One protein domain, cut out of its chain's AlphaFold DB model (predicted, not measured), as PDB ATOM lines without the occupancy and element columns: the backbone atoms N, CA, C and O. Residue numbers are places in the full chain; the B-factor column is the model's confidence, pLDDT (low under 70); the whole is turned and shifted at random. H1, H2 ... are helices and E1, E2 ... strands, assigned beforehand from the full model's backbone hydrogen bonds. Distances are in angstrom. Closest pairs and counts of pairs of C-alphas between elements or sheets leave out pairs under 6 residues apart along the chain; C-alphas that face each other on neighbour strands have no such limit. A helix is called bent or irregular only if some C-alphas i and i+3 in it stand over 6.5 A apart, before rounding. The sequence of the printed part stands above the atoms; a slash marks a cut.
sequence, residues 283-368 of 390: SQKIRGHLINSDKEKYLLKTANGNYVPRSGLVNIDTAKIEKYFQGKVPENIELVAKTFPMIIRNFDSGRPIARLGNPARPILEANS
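Overview. This is residues 283 to 368 of the 390 residues of an uncharacterized protein of Crassostrea gigas (UniProt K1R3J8). A small core of helices has the longest helix, H3, with H1 and H5 packed on it at about right angles, and H4 covering part of H1. At one end of the long axis lies a small two-stranded hairpin, E1 and E2, next to the short helix H2; at the other end a long link leads to H6, which is apart from the rest of the named elements. The printed part has 86 residues with six named helices and two named strands, in the order H1 H2 E1 E2 H3 H4 H5 H6; the sheet, E1 - E2, is antiparallel, and the class is mostly helix. The whole is only just compact, close to loose, with a radius of gyration of the C-alphas of 14.2 A, and elongated, spanning 48 by 27 by 20 A.

Along the chain. E1 is residues 299 to 301 and E2 residues 307 to 309. H3, residues 311 to 324, begins at C-alpha 311 (41.712, -48.966, -38.847) and is 19.7 A long. H1, residues 283 to 293, begins at C-alpha 283 (30.266, -46.983, -37.015) and is 14.9 A long; it is irregular, but only just, with C-alphas 285 and 288 6.8 A apart. H2 is residues 295 to 298, H4 residues 333 to 337, and H5 residues 340 to 348, 12.3 A long. H6, residues 361 to 366, ends at C-alpha 366 (23.790, -22.039, -47.153).

Arrangement. E1 and E2 form an antiparallel hairpin at 144 degrees, with N 300 and O 308 within hydrogen-bond range at 2.8 A. H2 only just touches H3, with 3 pairs of C-alphas within 8 A, the closest Tyr 298 and Val 314 at 6.4 A; H3 does so with residues 311 to 314 alone. H3 touches H1, closest C-alphas Thr 318 and Ser 283 at 6.4 A, only just about perpendicular at 72 degrees. H3 touches H5, closest C-alphas Lys 320 and Ile 344 at 6.4 A, about perpendicular at 88 degrees. H1 touches H4, closest C-alphas His 289 and Ala 337 at 6.0 A. Every O i to N i+4 pair is within hydrogen-bond range in H3, H4, H5 and H6, against 5 of 7 in H1; H2 is too short for such a pair.

Size, cuts and confidence. The two farthest C-alphas, of Asn 304 and Ser 368, are 49.1 A apart. The printed part has no cut. The link from H5 to H6, residues 349 to 360, is long. The mean pLDDT of the printed part is 77.9; it is under 70 at residues 303 to 305, 350 to 363, 366 and 368.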
ATOM      1  N   SER A 283      28.915 -46.783 -36.504       81.06
ATOM      2  CA  SER A 283      30.266 -46.983 -37.015       81.06
ATOM      3  C   SER A 283      30.290 -47.606 -38.413       81.06
ATOM      4  O   SER A 283      31.009 -47.095 -39.263       81.06
ATOM      5  N   GLN A 284      29.495 -48.648 -38.701       80.88
ATOM      6  CA  GLN A 284      29.439 -49.233 -40.052       80.88
ATOM      7  C   GLN A 284      28.923 -48.232 -41.087       80.88
ATOM      8  O   GLN A 284      29.556 -48.038 -42.124       80.88
ATOM      9  N   LYS A 285      27.815 -47.546 -40.778       82.56
ATOM     10  CA  LYS A 285      27.202 -46.583 -41.701       82.56
ATOM     11  C   LYS A 285      28.096 -45.383 -41.992       82.56
ATOM     12  O   LYS A 285      28.016 -44.842 -43.082       82.56
ATOM     13  N   ILE A 286      28.946 -44.961 -41.056       86.81
ATOM     14  CA  ILE A 286      29.845 -43.815 -41.255       86.81
ATOM     15  C   ILE A 286      31.186 -44.224 -41.874       86.81
ATOM     16  O   ILE A 286      31.750 -43.455 -42.650       86.81
ATOM     17  N   ARG A 287      31.694 -45.426 -41.578       87.31
ATOM     18  CA  ARG A 287      33.052 -45.860 -41.945       87.31
ATOM     19  C   ARG A 287      33.350 -45.732 -43.436       87.31
ATOM     20  O   ARG A 287      34.396 -45.197 -43.792       87.31
ATOM     21  N   GLY A 288      32.444 -46.209 -44.292       85.38
ATOM     22  CA  GLY A 288      32.623 -46.137 -45.744       85.38
ATOM     23  C   GLY A 288      32.727 -44.694 -46.237       85.38
ATOM     24  O   GLY A 288      33.667 -44.342 -46.944       85.38
ATOM     25  N   HIS A 289      31.818 -43.831 -45.782       87.31
ATOM     26  CA  HIS A 289      31.813 -42.414 -46.146       87.31
ATOM     27  C   HIS A 289      33.021 -41.653 -45.588       87.31
ATOM     28  O   HIS A 289      33.556 -40.784 -46.268       87.31
ATOM     29  N   LEU A 290      33.484 -41.997 -44.382       88.94
ATOM     30  CA  LEU A 290      34.682 -41.411 -43.788       88.94
ATOM     31  C   LEU A 290      35.928 -41.731 -44.614       88.94
ATOM     32  O   LEU A 290      36.660 -40.818 -44.985       88.94
ATOM     33  N   ILE A 291      36.139 -43.007 -44.944       88.38
ATOM     34  CA  ILE A 291      37.296 -43.436 -45.739       88.38
ATOM     35  C   ILE A 291      37.250 -42.805 -47.135       88.38
ATOM     36  O   ILE A 291      38.257 -42.287 -47.603       88.38
ATOM     37  N   ASN A 292      36.079 -42.788 -47.774       85.88
ATOM     38  CA  ASN A 292      35.916 -42.214 -49.109       85.88
ATOM     39  C   ASN A 292      36.024 -40.676 -49.135       85.88
ATOM     40  O   ASN A 292      36.297 -40.125 -50.196       85.88
ATOM     41  N   SER A 293      35.835 -39.987 -48.000       84.56
ATOM     42  CA  SER A 293      36.004 -38.526 -47.904       84.56
ATOM     43  C   SER A 293      37.465 -38.067 -47.936       84.56
ATOM     44  O   SER A 293      37.729 -36.933 -48.324       84.56
ATOM     45  N   ASP A 294      38.401 -38.932 -47.530       83.81
ATOM     46  CA  ASP A 294      39.839 -38.646 -47.493       83.81
ATOM     47  C   ASP A 294      40.630 -39.962 -47.604       83.81
ATOM     48  O   ASP A 294      41.083 -40.563 -46.620       83.81
ATOM     49  N   LYS A 295      40.727 -40.459 -48.840       85.31
ATOM     50  CA  LYS A 295      41.324 -41.766 -49.136       85.31
ATOM     51  C   LYS A 295      42.807 -41.802 -48.774       85.31
ATOM     52  O   LYS A 295      43.274 -42.813 -48.256       85.31
ATOM     53  N   GLU A 296      43.532 -40.706 -48.984       85.00
ATOM     54  CA  GLU A 296      44.962 -40.601 -48.671       85.00
ATOM     55  C   GLU A 296      45.239 -40.738 -47.172       85.00
ATOM     56  O   GLU A 296      46.174 -41.432 -46.754       85.00
ATOM     57  N   LYS A 297      44.396 -40.113 -46.341       85.94
ATOM     58  CA  LYS A 297      44.522 -40.198 -44.889       85.94
ATOM     59  C   LYS A 297      44.187 -41.587 -44.365       85.94
ATOM     60  O   LYS A 297      44.875 -42.077 -43.465       85.94
ATOM     61  N   TYR A 298      43.118 -42.206 -44.866       87.00
ATOM     62  CA  TYR A 298      42.570 -43.424 -44.263       87.00
ATOM     63  C   TYR A 298      42.995 -44.723 -44.934       87.00
ATOM     64  O   TYR A 298      42.816 -45.774 -44.319       87.00
ATOM     65  N   LEU A 299      43.576 -44.692 -46.132       85.75
ATOM     66  CA  LEU A 299      44.105 -45.880 -46.792       85.75
ATOM     67  C   LEU A 299      45.635 -45.925 -46.707       85.75
ATOM     68  O   LEU A 299      46.344 -44.918 -46.627       85.75
ATOM     69  N   LEU A 300      46.157 -47.143 -46.668       82.12
ATOM     70  CA  LEU A 300      47.567 -47.453 -46.849       82.12
ATOM     71  C   LEU A 300      47.689 -48.299 -48.099       82.12
ATOM     72  O   LEU A 300      47.035 -49.338 -48.204       82.12
ATOM     73  N   LYS A 301      48.556 -47.875 -49.013       80.12
ATOM     74  CA  LYS A 301      49.002 -48.742 -50.093       80.12
ATOM     75  C   LYS A 301      49.952 -49.777 -49.496       80.12
ATOM     76  O   LYS A 301      50.965 -49.435 -48.890       80.12
ATOM     77  N   THR A 302      49.575 -51.039 -49.599       73.94
ATOM     78  CA  THR A 302      50.416 -52.177 -49.226       73.94
ATOM     79  C   THR A 302      51.502 -52.392 -50.277       73.94
ATOM     80  O   THR A 302      51.385 -51.906 -51.403       73.94
ATOM     81  N   ALA A 303      52.542 -53.151 -49.926       61.88
ATOM     82  CA  ALA A 303      53.606 -53.524 -50.861       61.88
ATOM     83  C   ALA A 303      53.064 -54.207 -52.132       61.88
ATOM     84  O   ALA A 303      53.614 -54.020 -53.204       61.88
ATOM     85  N   ASN A 304      51.929 -54.903 -52.020       66.88
ATOM     86  CA  ASN A 304      51.281 -55.633 -53.112       66.88
ATOM     87  C   ASN A 304      50.344 -54.740 -53.953       66.88
ATOM     88  O   ASN A 304      49.434 -55.240 -54.608       66.88
ATOM     89  N   GLY A 305      50.448 -53.413 -53.827       69.44
ATOM     90  CA  GLY A 305      49.605 -52.450 -54.540       69.44
ATOM     91  C   GLY A 305      48.167 -52.306 -54.019       69.44
ATOM     92  O   GLY A 305      47.491 -51.352 -54.396       69.44
ATOM     93  N   ASN A 306      47.702 -53.182 -53.122       71.00
ATOM     94  CA  ASN A 306      46.352 -53.124 -52.551       71.00
ATOM     95  C   ASN A 306      46.212 -52.013 -51.503       71.00
ATOM     96  O   ASN A 306      47.164 -51.724 -50.778       71.00
ATOM     97  N   TYR A 307      45.007 -51.465 -51.348       77.62
ATOM     98  CA  TYR A 307      44.697 -50.469 -50.323       77.62
ATOM     99  C   TYR A 307      44.040 -51.108 -49.099       77.62
ATOM    100  O   TYR A 307      43.025 -51.791 -49.217       77.62
ATOM    101  N   VAL A 308      44.587 -50.843 -47.911       78.88
ATOM    102  CA  VAL A 308      44.022 -51.295 -46.630       78.88
ATOM    103  C   VAL A 308      43.685 -50.109 -45.724       78.88
ATOM    104  O   VAL A 308      44.450 -49.143 -45.673       78.88
ATOM    105  N   PRO A 309      42.573 -50.147 -44.970       82.81
ATOM    106  CA  PRO A 309      42.238 -49.075 -44.042       82.81
ATOM    107  C   PRO A 309      43.218 -48.969 -42.876       82.81
ATOM    108  O   PRO A 309      43.530 -49.957 -42.206       82.81
ATOM    109  N   ARG A 310      43.585 -47.736 -42.526       84.38
ATOM    110  CA  ARG A 310      44.225 -47.368 -41.258       84.38
ATOM    111  C   ARG A 310      43.209 -47.469 -40.124       84.38
ATOM    112  O   ARG A 310      42.754 -46.459 -39.593       84.38
ATOM    113  N   SER A 311      42.833 -48.694 -39.758       80.12
ATOM    114  CA  SER A 311      41.712 -48.966 -38.847       80.12
ATOM    115  C   SER A 311      41.775 -48.188 -37.530       80.12
ATOM    116  O   SER A 311      40.734 -47.738 -37.063       80.12
ATOM    117  N   GLY A 312      42.967 -47.961 -36.966       79.25
ATOM    118  CA  GLY A 312      43.135 -47.131 -35.768       79.25
ATOM    119  C   GLY A 312      42.664 -45.685 -35.965       79.25
ATOM    120  O   GLY A 312      41.834 -45.205 -35.199       79.25
ATOM    121  N   LEU A 313      43.125 -45.017 -37.030       85.81
ATOM    122  CA  LEU A 313      42.718 -43.644 -37.353       85.81
ATOM    123  C   LEU A 313      41.234 -43.563 -37.708       85.81
ATOM    124  O   LEU A 313      40.528 -42.692 -37.207       85.81
ATOM    125  N   VAL A 314      40.750 -44.513 -38.512       87.12
ATOM    126  CA  VAL A 314      39.333 -44.596 -38.884       87.12
ATOM    127  C   VAL A 314      38.458 -44.709 -37.637       87.12
ATOM    128  O   VAL A 314      37.465 -43.997 -37.533       87.12
ATOM    129  N   ASN A 315      38.825 -45.552 -36.668       86.06
ATOM    130  CA  ASN A 315      38.048 -45.733 -35.441       86.06
ATOM    131  C   ASN A 315      38.058 -44.469 -34.565       86.06
ATOM    132  O   ASN A 315      37.008 -44.074 -34.062       86.06
ATOM    133  N   ILE A 316      39.217 -43.816 -34.415       86.69
ATOM    134  CA  ILE A 316      39.350 -42.565 -33.650       86.69
ATOM    135  C   ILE A 316      38.454 -41.473 -34.239       86.69
ATOM    136  O   ILE A 316      37.689 -40.831 -33.517       86.69
ATOM    137  N   ASP A 317      38.523 -41.272 -35.552       90.44
ATOM    138  CA  ASP A 317      37.765 -40.214 -36.214       90.44
ATOM    139  C   ASP A 317      36.274 -40.555 -36.316       90.44
ATOM    140  O   ASP A 317      35.433 -39.672 -36.145       90.44
ATOM    141  N   THR A 318      35.924 -41.838 -36.451       89.56
ATOM    142  CA  THR A 318      34.533 -42.299 -36.325       89.56
ATOM    143  C   THR A 318      33.967 -41.965 -34.943       89.56
ATOM    144  O   THR A 318      32.855 -41.452 -34.869       89.56
ATOM    145  N   ALA A 319      34.726 -42.152 -33.857       86.50
ATOM    146  CA  ALA A 319      34.276 -41.814 -32.504       86.50
ATOM    147  C   ALA A 319      34.077 -40.298 -32.296       86.50
ATOM    148  O   ALA A 319      33.154 -39.877 -31.595       86.50
ATOM    149  N   LYS A 320      34.904 -39.453 -32.928       88.88
ATOM    150  CA  LYS A 320      34.704 -37.990 -32.929       88.88
ATOM    151  C   LYS A 320      33.399 -37.617 -33.631       88.88
ATOM    152  O   LYS A 320      32.616 -36.824 -33.108       88.88
ATOM    153  N   ILE A 321      33.151 -38.221 -34.792       89.25
ATOM    154  CA  ILE A 321      31.923 -38.019 -35.567       89.25
ATOM    155  C   ILE A 321      30.707 -38.535 -34.781       89.25
ATOM    156  O   ILE A 321      29.702 -37.838 -34.677       89.25
ATOM    157  N   GLU A 322      30.814 -39.695 -34.136       88.25
ATOM    158  CA  GLU A 322      29.769 -40.255 -33.272       88.25
ATOM    159  C   GLU A 322      29.426 -39.328 -32.109       88.25
ATOM    160  O   GLU A 322      28.253 -39.049 -31.857       88.25
ATOM    161  N   LYS A 323      30.443 -38.770 -31.447       87.19
ATOM    162  CA  LYS A 323      30.259 -37.798 -30.370       87.19
ATOM    163  C   LYS A 323      29.615 -36.500 -30.865       87.19
ATOM    164  O   LYS A 323      28.800 -35.926 -30.145       87.19
ATOM    165  N   TYR A 324      29.941 -36.053 -32.078       86.19
ATOM    166  CA  TYR A 324      29.306 -34.886 -32.698       86.19
ATOM    167  C   TYR A 324      27.811 -35.116 -32.949       86.19
ATOM    168  O   TYR A 324      26.983 -34.278 -32.594       86.19
ATOM    169  N   PHE A 325      27.458 -36.276 -33.506       86.25
ATOM    170  CA  PHE A 325      26.072 -36.642 -33.804       86.25
ATOM    171  C   PHE A 325      25.325 -37.290 -32.628       86.25
ATOM    172  O   PHE A 325      24.174 -37.697 -32.780       86.25
ATOM    173  N   GLN A 326      25.944 -37.368 -31.443       84.50
ATOM    174  CA  GLN A 326      25.364 -37.973 -30.238       84.50
ATOM    175  C   GLN A 326      24.888 -39.420 -30.476       84.50
ATOM    176  O   GLN A 326      23.827 -39.822 -30.003       84.50
ATOM    177  N   GLY A 327      25.639 -40.184 -31.274       79.19
ATOM    178  CA  GLY A 327      25.304 -41.563 -31.649       79.19
ATOM    179  C   GLY A 327      24.185 -41.711 -32.689       79.19
ATOM    180  O   GLY A 327      23.880 -42.831 -33.096       79.19
ATOM    181  N   LYS A 328      23.564 -40.616 -33.154       82.94
ATOM    182  CA  LYS A 328      22.487 -40.669 -34.155       82.94
ATOM    183  C   LYS A 328      23.049 -40.651 -35.568       82.94
ATOM    184  O   LYS A 328      23.748 -39.720 -35.949       82.94
ATOM    185  N   VAL A 329      22.700 -41.647 -36.375       80.19
ATOM    186  CA  VAL A 329      23.103 -41.673 -37.785       80.19
ATOM    187  C   VAL A 329      22.335 -40.593 -38.560       80.19
ATOM    188  O   VAL A 329      21.107 -40.578 -38.480       80.19
ATOM    189  N   PRO A 330      23.012 -39.697 -39.302       80.50
ATOM    190  CA  PRO A 330      22.342 -38.702 -40.138       80.50
ATOM    191  C   PRO A 330      21.483 -39.353 -41.233       80.50
ATOM    192  O   PRO A 330      21.893 -40.351 -41.816       80.50
ATOM    193  N   GLU A 331      20.328 -38.769 -41.562       77.50
ATOM    194  CA  GLU A 331      19.442 -39.295 -42.619       77.50
ATOM    195  C   GLU A 331      20.062 -39.187 -44.022       77.50
ATOM    196  O   GLU A 331      19.896 -40.084 -44.841       77.50
ATOM    197  N   ASN A 332      20.829 -38.122 -44.289       83.38
ATOM    198  CA  ASN A 332      21.533 -37.916 -45.555       83.38
ATOM    199  C   ASN A 332      23.055 -37.956 -45.339       83.38
ATOM    200  O   ASN A 332      23.732 -36.925 -45.293       83.38
ATOM    201  N   ILE A 333      23.585 -39.166 -45.134       83.06
ATOM    202  CA  ILE A 333      25.003 -39.390 -44.808       83.06
ATOM    203  C   ILE A 333      25.918 -38.886 -45.928       83.06
ATOM    204  O   ILE A 333      26.954 -38.299 -45.630       83.06
ATOM    205  N   GLU A 334      25.536 -39.046 -47.196       81.19
ATOM    206  CA  GLU A 334      26.333 -38.603 -48.349       81.19
ATOM    207  C   GLU A 334      26.603 -37.097 -48.333       81.19
ATOM    208  O   GLU A 334      27.738 -36.658 -48.535       81.19
ATOM    209  N   LEU A 335      25.579 -36.292 -48.040       82.25
ATOM    210  CA  LEU A 335      25.736 -34.846 -47.928       82.25
ATOM    211  C   LEU A 335      26.566 -34.470 -46.696       82.25
ATOM    212  O   LEU A 335      27.445 -33.611 -46.767       82.25
ATOM    213  N   VAL A 336      26.298 -35.130 -45.568       83.38
ATOM    214  CA  VAL A 336      26.952 -34.847 -44.286       83.38
ATOM    215  C   VAL A 336      28.423 -35.269 -44.289       83.38
ATOM    216  O   VAL A 336      29.240 -34.608 -43.646       83.38
ATOM    217  N   ALA A 337      28.797 -36.290 -45.061       84.19
ATOM    218  CA  ALA A 337      30.170 -36.772 -45.178       84.19
ATOM    219  C   ALA A 337      31.152 -35.681 -45.622       84.19
ATOM    220  O   ALA A 337      32.290 -35.641 -45.156       84.19
ATOM    221  N   LYS A 338      30.685 -34.715 -46.424       85.12
ATOM    222  CA  LYS A 338      31.469 -33.541 -46.846       85.12
ATOM    223  C   LYS A 338      31.920 -32.662 -45.671       85.12
ATOM    224  O   LYS A 338      32.870 -31.898 -45.798       85.12
ATOM    225  N   THR A 339      31.250 -32.763 -44.522       85.50
ATOM    226  CA  THR A 339      31.563 -31.991 -43.308       85.50
ATOM    227  C   THR A 339      32.462 -32.742 -42.322       85.50
ATOM    228  O   THR A 339      32.968 -32.128 -41.381       85.50
ATOM    229  N   PHE A 340      32.721 -34.041 -42.534       88.94
ATOM    230  CA  PHE A 340      33.558 -34.842 -41.633       88.94
ATOM    231  C   PHE A 340      34.953 -34.245 -41.398       88.94
ATOM    232  O   PHE A 340      35.337 -34.153 -40.228       88.94
ATOM    233  N   PRO A 341      35.689 -33.752 -42.419       86.50
ATOM    234  CA  PRO A 341      37.008 -33.159 -42.195       86.50
ATOM    235  C   PRO A 341      36.965 -31.952 -41.247       86.50
ATOM    236  O   PRO A 341      37.813 -31.816 -40.364       86.50
ATOM    237  N   MET A 342      35.941 -31.100 -41.376       86.25
ATOM    238  CA  MET A 342      35.744 -29.945 -40.497       86.25
ATOM    239  C   MET A 342      35.425 -30.380 -39.062       86.25
ATOM    240  O   MET A 342      35.990 -29.829 -38.116       86.25
ATOM    241  N   ILE A 343      34.537 -31.364 -38.893       86.12
ATOM    242  CA  ILE A 343      34.167 -31.896 -37.574       86.12
ATOM    243  C   ILE A 343      35.411 -32.439 -36.865       86.12
ATOM    244  O   ILE A 343      35.684 -32.049 -35.731       86.12
ATOM    245  N   ILE A 344      36.198 -33.274 -37.546       88.44
ATOM    246  CA  ILE A 344      37.420 -33.875 -36.996       88.44
ATOM    247  C   ILE A 344      38.426 -32.788 -36.605       88.44
ATOM    248  O   ILE A 344      38.905 -32.776 -35.472       88.44
ATOM    249  N   ARG A 345      38.663 -31.810 -37.488       86.38
ATOM    250  CA  ARG A 345      39.576 -30.692 -37.219       86.38
ATOM    251  C   ARG A 345      39.164 -29.882 -35.989       86.38
ATOM    252  O   ARG A 345      40.029 -29.459 -35.224       86.38
ATOM    253  N   ASN A 346      37.866 -29.665 -35.771       84.56
ATOM    254  CA  ASN A 346      37.373 -28.948 -34.591       84.56
ATOM    255  C   ASN A 346      37.672 -29.699 -33.287       84.56
ATOM    256  O   ASN A 346      38.063 -29.062 -32.307       84.56
ATOM    257  N   PHE A 347      37.540 -31.030 -33.289       84.19
ATOM    258  CA  PHE A 347      37.935 -31.876 -32.161       84.19
ATOM    259  C   PHE A 347      39.448 -31.837 -31.914       84.19
ATOM    260  O   PHE A 347      39.865 -31.674 -30.769       84.19
ATOM    261  N   ASP A 348      40.258 -31.930 -32.970       82.44
ATOM    262  CA  ASP A 348      41.724 -31.934 -32.864       82.44
ATOM    263  C   ASP A 348      42.285 -30.588 -32.384       82.44
ATOM    264  O   ASP A 348      43.298 -30.536 -31.694       82.44
ATOM    265  N   SER A 349      41.595 -29.489 -32.695       79.75
ATOM    266  CA  SER A 349      42.004 -28.130 -32.312       79.75
ATOM    267  C   SER A 349      41.713 -27.783 -30.845       79.75
ATOM    268  O   SER A 349      41.968 -26.651 -30.437       79.75
ATOM    269  N   GLY A 350      41.079 -28.679 -30.075       62.88
ATOM    270  CA  GLY A 350      40.654 -28.406 -28.696       62.88
ATOM    271  C   GLY A 350      39.650 -27.252 -28.560       62.88
ATOM    272  O   GLY A 350      39.414 -26.764 -27.455       62.88
ATOM    273  N   ARG A 351      39.052 -26.789 -29.670       55.38
ATOM    274  CA  ARG A 351      38.041 -25.729 -29.629       55.38
ATOM    275  C   ARG A 351      36.814 -26.274 -28.899       55.38
ATOM    276  O   ARG A 351      36.396 -27.396 -29.197       55.38
ATOM    277  N   PRO A 352      36.203 -25.513 -27.972       44.59
ATOM    278  CA  PRO A 352      34.975 -25.951 -27.337       44.59
ATOM    279  C   PRO A 352      33.953 -26.244 -28.432       44.59
ATOM    280  O   PRO A 352      33.634 -25.365 -29.236       44.59
ATOM    281  N   ILE A 353      33.424 -27.468 -28.456       51.88
ATOM    282  CA  ILE A 353      32.207 -27.790 -29.203       51.88
ATOM    283  C   ILE A 353      31.093 -27.102 -28.424       51.88
ATOM    284  O   ILE A 353      30.422 -27.698 -27.585       51.88
ATOM    285  N   ALA A 354      31.009 -25.786 -28.583       46.00
ATOM    286  CA  ALA A 354      30.095 -24.925 -27.866       46.00
ATOM    287  C   ALA A 354      28.686 -25.295 -28.303       46.00
ATOM    288  O   ALA A 354      28.229 -24.734 -29.286       46.00
ATOM    289  N   ARG A 355      28.061 -26.282 -27.629       47.81
ATOM    290  CA  ARG A 355      26.661 -26.720 -27.787       47.81
ATOM    291  C   ARG A 355      26.111 -26.351 -29.170       47.81
ATOM    292  O   ARG A 355      25.210 -25.521 -29.273       47.81
ATOM    293  N   LEU A 356      26.752 -26.848 -30.232       45.56
ATOM    294  CA  LEU A 356      26.468 -26.340 -31.568       45.56
ATOM    295  C   LEU A 356      25.109 -26.898 -31.966       45.56
ATOM    296  O   LEU A 356      24.915 -28.110 -32.037       45.56
ATOM    297  N   GLY A 357      24.150 -25.982 -32.098       57.88
ATOM    298  CA  GLY A 357      22.774 -26.280 -32.455       57.88
ATOM    299  C   GLY A 357      22.661 -27.052 -33.767       57.88
ATOM    300  O   GLY A 357      23.622 -27.160 -34.521       57.88
ATOM    301  N   ASN A 358      21.452 -27.577 -33.986       53.38
ATOM    302  CA  ASN A 358      20.996 -28.406 -35.105       53.38
ATOM    303  C   ASN A 358      22.032 -28.630 -36.242       53.38
ATOM    304  O   ASN A 358      22.324 -27.685 -36.975       53.38
ATOM    305  N   PRO A 359      22.519 -29.866 -36.466       53.12
ATOM    306  CA  PRO A 359      23.520 -30.176 -37.494       53.12
ATOM    307  C   PRO A 359      23.077 -29.870 -38.938       53.12
ATOM    308  O   PRO A 359      23.927 -29.773 -39.817       53.12
ATOM    309  N   ALA A 360      21.780 -29.672 -39.194       55.91
ATOM    310  CA  ALA A 360      21.271 -29.216 -40.489       55.91
ATOM    311  C   ALA A 360      21.404 -27.694 -40.699       55.91
ATOM    312  O   ALA A 360      21.248 -27.203 -41.814       55.91
ATOM    313  N   ARG A 361      21.695 -26.929 -39.642       63.97
ATOM    314  CA  ARG A 361      21.733 -25.463 -39.667       63.97
ATOM    315  C   ARG A 361      22.726 -24.888 -40.684       63.97
ATOM    316  O   ARG A 361      22.291 -24.028 -41.440       63.97
ATOM    317  N   PRO A 362      23.979 -25.370 -40.807       61.66
ATOM    318  CA  PRO A 362      24.909 -24.844 -41.811       61.66
ATOM    319  C   PRO A 362      24.426 -25.081 -43.251       61.66
ATOM    320  O   PRO A 362      24.614 -24.237 -44.120       61.66
ATOM    321  N   ILE A 363      23.763 -26.218 -43.497       64.50
ATOM    322  CA  ILE A 363      23.208 -26.588 -44.810       64.50
ATOM    323  C   ILE A 363      21.997 -25.708 -45.145       64.50
ATOM    324  O   ILE A 363      21.824 -25.277 -46.283       64.50
ATOM    325  N   LEU A 364      21.159 -25.428 -44.150       70.12
ATOM    326  CA  LEU A 364      19.974 -24.590 -44.300       70.12
ATOM    327  C   LEU A 364      20.356 -23.106 -44.450       70.12
ATOM    328  O   LEU A 364      19.803 -22.426 -45.309       70.12
ATOM    329  N   GLU A 365      21.365 -22.625 -43.719       74.00
ATOM    330  CA  GLU A 365      21.910 -21.266 -43.869       74.00
ATOM    331  C   GLU A 365      22.570 -21.055 -45.243       74.00
ATOM    332  O   GLU A 365      22.373 -20.005 -45.854       74.00
ATOM    333  N   ALA A 366      23.259 -22.068 -45.786       68.19
ATOM    334  CA  ALA A 366      23.790 -22.039 -47.153       68.19
ATOM    335  C   ALA A 366      22.690 -21.979 -48.233       68.19
ATOM    336  O   ALA A 366      22.913 -21.433 -49.309       68.19
ATOM    337  N   ASN A 367      21.486 -22.477 -47.929       70.44
ATOM    338  CA  ASN A 367      20.297 -22.391 -48.785       70.44
ATOM    339  C   ASN A 367      19.373 -21.218 -48.403       70.44
ATOM    340  O   ASN A 367      18.166 -21.266 -48.624       70.44
ATOM    341  N   SER A 368      19.938 -20.142 -47.844       68.12
ATOM    342  CA  SER A 368      19.241 -18.888 -47.509       68.12
ATOM    343  C   SER A 368      18.203 -18.965 -46.377       68.12
ATOM    344  O   SER A 368      17.444 -18.015 -46.175       68.12
TER     345      SER A 368